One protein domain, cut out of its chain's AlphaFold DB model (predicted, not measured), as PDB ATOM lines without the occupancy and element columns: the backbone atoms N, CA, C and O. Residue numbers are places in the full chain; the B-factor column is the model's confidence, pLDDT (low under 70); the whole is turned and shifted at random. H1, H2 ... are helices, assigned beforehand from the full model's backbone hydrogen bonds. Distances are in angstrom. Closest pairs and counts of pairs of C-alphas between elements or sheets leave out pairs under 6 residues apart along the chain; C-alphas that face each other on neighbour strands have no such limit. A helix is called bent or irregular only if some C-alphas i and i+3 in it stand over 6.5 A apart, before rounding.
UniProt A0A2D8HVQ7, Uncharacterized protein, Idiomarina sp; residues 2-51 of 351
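Overview. This is residues 2 to 51 of the 351 residues of an uncharacterized protein of Idiomarina sp (UniProt A0A2D8HVQ7). One long helix, H3, bent near residues 33 and 34, makes the length of this domain, and a small, loosely placed head of two short helices, H1 and H2, hooks back beside its first arm, H3a. The other arm, H3b, sticks out from this head, within the free-standing residues 30 to 51. The printed part has 50 residues with three named helices, in the order H1, H2, H3 along the chain, and no named strand; its class is all helix, with 40 of the 50 residues in helices. The whole is extended, with a radius of gyration of the C-alphas of 16.2 A, and the C-alphas span 50 by 18 by 14 A along their three main axes.

Along the chain. The printed part begins with H1, residues 2 to 6, whose first C-alpha, that of Gly 2, is at (29.406, 38.323, 12.015). After a tight link of 3 residues comes H2, residues 10 to 13. A short link of 6 residues leads to H3, residues 20 to 50, which starts with C-alpha 20 at (16.232, 39.331, 3.622). By its hydrogen bonds H3 was assigned as one helix, but it is bent: C-alphas 32 and 35 are 6.7 A apart, where about 5 A is found in a regular helix. Its arm H3a, residues 20 to 32, measures 18.4 A from first to last C-alpha. Its arm H3b, residues 35 to 50, measures 21.8 A and ends with C-alpha 50 at (41.704, 5.486, -6.555).

Arrangement. H1 and H2 touch only at the corner by their link, and their closest C-alphas, those of Glu 3 and Phe 10, are 5.6 A apart. H1 and H3a are near each other, with 6 pairs of C-alphas within 10 A. H2 is apart from H3a, although the two follow each other in the chain. H3a and H3b stand at a steep tilt of 36 degrees, only just beyond shallow. H3b is apart from both H1 and H2. In H1, H3a and H3b every O i to N i+4 pair is within hydrogen-bond range; H2, with 4 residues, is too short for such a pair, and its one O i to N i+3 pair is not within range.

Size, cuts and confidence. The two C-alphas farthest apart are those of Ser 12 and Gly 51, at 50.4 A, and the first and last printed C-alphas, those of Gly 2 and Gly 51, are 39.5 A apart. The printed part has no cut, and neither of the two links is long. Residues 30 to 51, of which 30 to 50 belong to H3, stand free. The mean pLDDT of the printed part is 72.7, and the model's confidence is low, under 70, at residues 2 to 18.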
ATOM      1  N   GLY A   2      30.133  37.683  13.130       53.81
ATOM      2  CA  GLY A   2      29.406  38.323  12.015       53.81
ATOM      3  C   GLY A   2      30.113  39.530  11.379       53.81
ATOM      4  O   GLY A   2      30.045  39.716  10.175       53.81
ATOM      5  N   GLU A   3      30.883  40.293  12.148       54.78
ATOM      6  CA  GLU A   3      31.651  41.438  11.635       54.78
ATOM      7  C   GLU A   3      32.768  41.032  10.650       54.78
ATOM      8  O   GLU A   3      33.030  41.727   9.673       54.78
ATOM      9  N   TYR A   4      33.361  39.848  10.848       58.19
ATOM     10  CA  TYR A   4      34.376  39.274   9.955       58.19
ATOM     11  C   TYR A   4      33.783  38.650   8.685       58.19
ATOM     12  O   TYR A   4      34.491  38.500   7.696       58.19
ATOM     13  N   LEU A   5      32.497  38.288   8.706       56.75
ATOM     14  CA  LEU A   5      31.789  37.694   7.567       56.75
ATOM     15  C   LEU A   5      31.006  38.735   6.751       56.75
ATOM     16  O   LEU A   5      30.790  38.541   5.560       56.75
ATOM     17  N   PHE A   6      30.580  39.838   7.376       58.06
ATOM     18  CA  PHE A   6      29.624  40.784   6.787       58.06
ATOM     19  C   PHE A   6      30.067  42.259   6.853       58.06
ATOM     20  O   PHE A   6      29.308  43.138   6.433       58.06
ATOM     21  N   GLY A   7      31.288  42.527   7.334       62.31
ATOM     22  CA  GLY A   7      31.890  43.859   7.447       62.31
ATOM     23  C   GLY A   7      31.601  44.563   8.778       62.31
ATOM     24  O   GLY A   7      30.676  44.201   9.507       62.31
ATOM     25  N   SER A   8      32.377  45.610   9.080       61.50
ATOM     26  CA  SER A   8      32.294  46.407  10.325       61.50
ATOM     27  C   SER A   8      30.943  47.099  10.548       61.50
ATOM     28  O   SER A   8      30.603  47.483  11.659       61.50
ATOM     29  N   ASP A   9      30.138  47.227   9.493       57.38
ATOM     30  CA  ASP A   9      28.793  47.812   9.536       57.38
ATOM     31  C   ASP A   9      27.693  46.779   9.877       57.38
ATOM     32  O   ASP A   9      26.502  47.092   9.895       57.38
ATOM     33  N   PHE A  10      28.060  45.519  10.144       56.22
ATOM     34  CA  PHE A  10      27.112  44.452  10.481       56.22
ATOM     35  C   PHE A  10      26.453  44.656  11.851       56.22
ATOM     36  O   PHE A  10      25.259  44.395  12.013       56.22
ATOM     37  N   ALA A  11      27.209  45.176  12.824       58.19
ATOM     38  CA  ALA A  11      26.710  45.437  14.172       58.19
ATOM     39  C   ALA A  11      25.650  46.556  14.214       58.19
ATOM     40  O   ALA A  11      24.832  46.585  15.131       58.19
ATOM     41  N   SER A  12      25.642  47.459  13.223       59.12
ATOM     42  CA  SER A  12      24.775  48.644  13.193       59.12
ATOM     43  C   SER A  12      23.473  48.451  12.397       59.12
ATOM     44  O   SER A  12      22.527  49.211  12.610       59.12
ATOM     45  N   ARG A  13      23.383  47.449  11.502       56.09
ATOM     46  CA  ARG A  13      22.239  47.285  10.571       56.09
ATOM     47  C   ARG A  13      21.503  45.936  10.594       56.09
ATOM     48  O   ARG A  13      20.383  45.892  10.102       56.09
ATOM     49  N   GLY A  14      22.061  44.854  11.142       54.31
ATOM     50  CA  GLY A  14      21.442  43.522  11.030       54.31
ATOM     51  C   GLY A  14      20.394  43.209  12.109       54.31
ATOM     52  O   GLY A  14      20.757  42.892  13.242       54.31
ATOM     53  N   ARG A  15      19.095  43.201  11.770       56.88
ATOM     54  CA  ARG A  15      18.038  42.617  12.629       56.88
ATOM     55  C   ARG A  15      17.923  41.105  12.378       56.88
ATOM     56  O   ARG A  15      16.967  40.635  11.777       56.88
ATOM     57  N   GLY A  16      18.881  40.335  12.895       61.38
ATOM     58  CA  GLY A  16      18.790  38.869  13.001       61.38
ATOM     59  C   GLY A  16      18.935  38.066  11.695       61.38
ATOM     60  O   GLY A  16      19.046  38.609  10.603       61.38
ATOM     61  N   ILE A  17      18.942  36.731  11.824       61.97
ATOM     62  CA  ILE A  17      19.132  35.739  10.733       61.97
ATOM     63  C   ILE A  17      17.991  35.749   9.691       61.97
ATOM     64  O   ILE A  17      18.120  35.207   8.594       61.97
ATOM     65  N   THR A  18      16.866  36.381  10.015       64.62
ATOM     66  CA  THR A  18      15.680  36.487   9.155       64.62
ATOM     67  C   THR A  18      15.664  37.740   8.279       64.62
ATOM     68  O   THR A  18      14.664  37.993   7.612       64.62
ATOM     69  N   ASP A  19      16.726  38.547   8.294       72.56
ATOM     70  CA  ASP A  19      16.828  39.730   7.440       72.56
ATOM     71  C   ASP A  19      17.027  39.312   5.964       72.56
ATOM     72  O   ASP A  19      18.001  38.609   5.661       72.56
ATOM     73  N   PRO A  20      16.143  39.720   5.031       73.19
ATOM     74  CA  PRO A  20      16.232  39.331   3.622       73.19
ATOM     75  C   PRO A  20      17.554  39.748   2.960       73.19
ATOM     76  O   PRO A  20      18.058  39.024   2.105       73.19
ATOM     77  N   VAL A  21      18.174  40.853   3.392       75.19
ATOM     78  CA  VAL A  21      19.465  41.310   2.843       75.19
ATOM     79  C   VAL A  21      20.616  40.413   3.307       75.19
ATOM     80  O   VAL A  21      21.569  40.168   2.565       75.19
ATOM     81  N   LEU A  22      20.535  39.900   4.536       70.88
ATOM     82  CA  LEU A  22      21.513  38.957   5.073       70.88
ATOM     83  C   LEU A  22      21.372  37.581   4.415       70.88
ATOM     84  O   LEU A  22      22.381  36.968   4.073       70.88
ATOM     85  N   GLN A  23      20.136  37.125   4.192       75.12
ATOM     86  CA  GLN A  23      19.864  35.873   3.486       75.12
ATOM     87  C   GLN A  23      20.364  35.915   2.041       75.12
ATOM     88  O   GLN A  23      21.014  34.974   1.606       75.12
ATOM     89  N   GLU A  24      20.160  37.019   1.319       79.19
ATOM     90  CA  GLU A  24      20.661  37.152  -0.053       79.19
ATOM     91  C   GLU A  24      22.199  37.120  -0.115       79.19
ATOM     92  O   GLU A  24      22.780  36.507  -1.009       79.19
ATOM     93  N   ARG A  25      22.884  37.732   0.862       77.25
ATOM     94  CA  ARG A  25      24.352  37.663   0.966       77.25
ATOM     95  C   ARG A  25      24.851  36.261   1.310       77.25
ATOM     96  O   ARG A  25      25.861  35.840   0.756       77.25
ATOM     97  N   LEU A  26      24.156  35.554   2.199       78.06
ATOM     98  CA  LEU A  26      24.472  34.168   2.547       78.06
ATOM     99  C   LEU A  26      24.278  33.235   1.351       78.06
ATOM    100  O   LEU A  26      25.167  32.444   1.069       78.06
ATOM    101  N   ILE A  27      23.177  33.382   0.610       83.00
ATOM    102  CA  ILE A  27      22.905  32.593  -0.597       83.00
ATOM    103  C   ILE A  27      23.974  32.856  -1.663       83.00
ATOM    104  O   ILE A  27      24.522  31.904  -2.202       83.00
ATOM    105  N   LYS A  28      24.357  34.118  -1.911       83.00
ATOM    106  CA  LYS A  28      25.443  34.443  -2.857       83.00
ATOM    107  C   LYS A  28      26.792  33.861  -2.430       83.00
ATOM    108  O   LYS A  28      27.534  33.357  -3.266       83.00
ATOM    109  N   ALA A  29      27.107  33.905  -1.135       80.19
ATOM    110  CA  ALA A  29      28.321  33.291  -0.608       80.19
ATOM    111  C   ALA A  29      28.280  31.757  -0.738       80.19
ATOM    112  O   ALA A  29      29.274  31.142  -1.116       80.19
ATOM    113  N   GLU A  30      27.137  31.125  -0.473       79.81
ATOM    114  CA  GLU A  30      26.969  29.691  -0.708       79.81
ATOM    115  C   GLU A  30      27.094  29.344  -2.197       79.81
ATOM    116  O   GLU A  30      27.805  28.401  -2.527       79.81
ATOM    117  N   GLU A  31      26.495  30.107  -3.111       80.94
ATOM    118  CA  GLU A  31      26.625  29.887  -4.558       80.94
ATOM    119  C   GLU A  31      28.080  29.982  -5.043       80.94
ATOM    120  O   GLU A  31      28.496  29.198  -5.897       80.94
ATOM    121  N   GLU A  32      28.876  30.893  -4.478       83.12
ATOM    122  CA  GLU A  32      30.276  31.083  -4.866       83.12
ATOM    123  C   GLU A  32      31.215  30.031  -4.252       83.12
ATOM    124  O   GLU A  32      32.083  29.472  -4.934       83.12
ATOM    125  N   PHE A  33      31.073  29.751  -2.955       82.81
ATOM    126  CA  PHE A  33      32.038  28.931  -2.223       82.81
ATOM    127  C   PHE A  33      31.661  27.452  -2.157       82.81
ATOM    128  O   PHE A  33      32.554  26.601  -2.153       82.81
ATOM    129  N   ARG A  34      30.370  27.104  -2.151       82.62
ATOM    130  CA  ARG A  34      29.927  25.705  -2.039       82.62
ATOM    131  C   ARG A  34      30.449  24.818  -3.173       82.62
ATOM    132  O   ARG A  34      30.960  23.747  -2.853       82.62
ATOM    133  N   PRO A  35      30.438  25.231  -4.458       88.44
ATOM    134  CA  PRO A  35      30.998  24.410  -5.533       88.44
ATOM    135  C   PRO A  35      32.502  24.162  -5.374       88.44
ATOM    136  O   PRO A  35      32.989  23.088  -5.721       88.44
ATOM    137  N   ARG A  36      33.243  25.131  -4.820       82.88
ATOM    138  CA  ARG A  36      34.687  25.005  -4.568       82.88
ATOM    139  C   ARG A  36      34.981  23.992  -3.467       82.88
ATOM    140  O   ARG A  36      35.879  23.171  -3.636       82.88
ATOM    141  N   TYR A  37      34.210  24.017  -2.381       80.19
ATOM    142  CA  TYR A  37      34.330  23.022  -1.315       80.19
ATOM    143  C   TYR A  37      33.913  21.629  -1.791       80.19
ATOM    144  O   TYR A  37      34.665  20.681  -1.588       80.19
ATOM    145  N   SER A  38      32.800  21.505  -2.521       81.25
ATOM    146  CA  SER A  38      32.390  20.229  -3.120       81.25
ATOM    147  C   SER A  38      33.444  19.658  -4.068       81.25
ATOM    148  O   SER A  38      33.686  18.457  -4.059       81.25
ATOM    149  N   ALA A  39      34.101  20.497  -4.873       81.75
ATOM    150  CA  ALA A  39      35.167  20.049  -5.764       81.75
ATOM    151  C   ALA A  39      36.407  19.554  -4.999       81.75
ATOM    152  O   ALA A  39      37.031  18.580  -5.418       81.75
ATOM    153  N   LEU A  40      36.753  20.201  -3.881       83.12
ATOM    154  CA  LEU A  40      37.852  19.765  -3.019       83.12
ATOM    155  C   LEU A  40      37.527  18.418  -2.358       83.12
ATOM    156  O   LEU A  40      38.327  17.493  -2.448       83.12
ATOM    157  N   GLU A  41      36.327  18.275  -1.791       79.50
ATOM    158  CA  GLU A  41      35.871  17.021  -1.180       79.50
ATOM    159  C   GLU A  41      35.816  15.874  -2.194       79.50
ATOM    160  O   GLU A  41      36.258  14.766  -1.904       79.50
ATOM    161  N   LEU A  42      35.321  16.131  -3.410       81.50
ATOM    162  CA  LEU A  42      35.307  15.132  -4.480       81.50
ATOM    163  C   LEU A  42      36.720  14.689  -4.861       81.50
ATOM    164  O   LEU A  42      36.941  13.502  -5.093       81.50
ATOM    165  N   LYS A  43      37.677  15.620  -4.892       81.19
ATOM    166  CA  LYS A  43      39.081  15.311  -5.168       81.19
ATOM    167  C   LYS A  43      39.711  14.483  -4.045       81.19
ATOM    168  O   LYS A  43      40.452  13.544  -4.336       81.19
ATOM    169  N   ASP A  44      39.397  14.785  -2.789       80.25
ATOM    170  CA  ASP A  44      39.869  14.014  -1.635       80.25
ATOM    171  C   ASP A  44      39.286  12.596  -1.641       80.25
ATOM    172  O   ASP A  44      40.021  11.620  -1.480       80.25
ATOM    173  N   ILE A  45      37.986  12.465  -1.921       82.31
ATOM    174  CA  ILE A  45      37.318  11.168  -2.082       82.31
ATOM    175  C   ILE A  45      37.955  10.394  -3.233       82.31
ATOM    176  O   ILE A  45      38.294   9.225  -3.061       82.31
ATOM    177  N   GLN A  46      38.161  11.022  -4.391       82.38
ATOM    178  CA  GLN A  46      38.777  10.364  -5.539       82.38
ATOM    179  C   GLN A  46      40.188   9.870  -5.202       82.38
ATOM    180  O   GLN A  46      40.495   8.704  -5.426       82.38
ATOM    181  N   THR A  47      41.009  10.716  -4.579       81.19
ATOM    182  CA  THR A  47      42.384  10.371  -4.185       81.19
ATOM    183  C   THR A  47      42.411   9.223  -3.176       81.19
ATOM    184  O   THR A  47      43.222   8.309  -3.290       81.19
ATOM    185  N   PHE A  48      41.498   9.225  -2.204       81.56
ATOM    186  CA  PHE A  48      41.371   8.137  -1.235       81.56
ATOM    187  C   PHE A  48      40.909   6.822  -1.885       81.56
ATOM    188  O   PHE A  48      41.356   5.735  -1.513       81.56
ATOM    189  N   THR A  49      40.011   6.910  -2.866       80.25
ATOM    190  CA  THR A  49      39.385   5.732  -3.472       80.25
ATOM    191  C   THR A  49      40.276   5.092  -4.544       80.25
ATOM    192  O   THR A  49      40.444   3.872  -4.551       80.25
ATOM    193  N   GLU A  50      40.874   5.908  -5.415       78.56
ATOM    194  CA  GLU A  50      41.704   5.486  -6.555       78.56
ATOM    195  C   GLU A  50      43.203   5.428  -6.238       78.56
ATOM    196  O   GLU A  50      43.953   4.814  -6.997       78.56
ATOM    197  N   GLY A  51      43.630   6.037  -5.128       81.50
ATOM    198  CA  GLY A  51      45.032   6.125  -4.739       81.50
ATOM    199  C   GLY A  51      45.764   7.288  -5.405       81.50
ATOM    200  O   GLY A  51      45.266   7.938  -6.327       81.50
TER     201      GLY A  51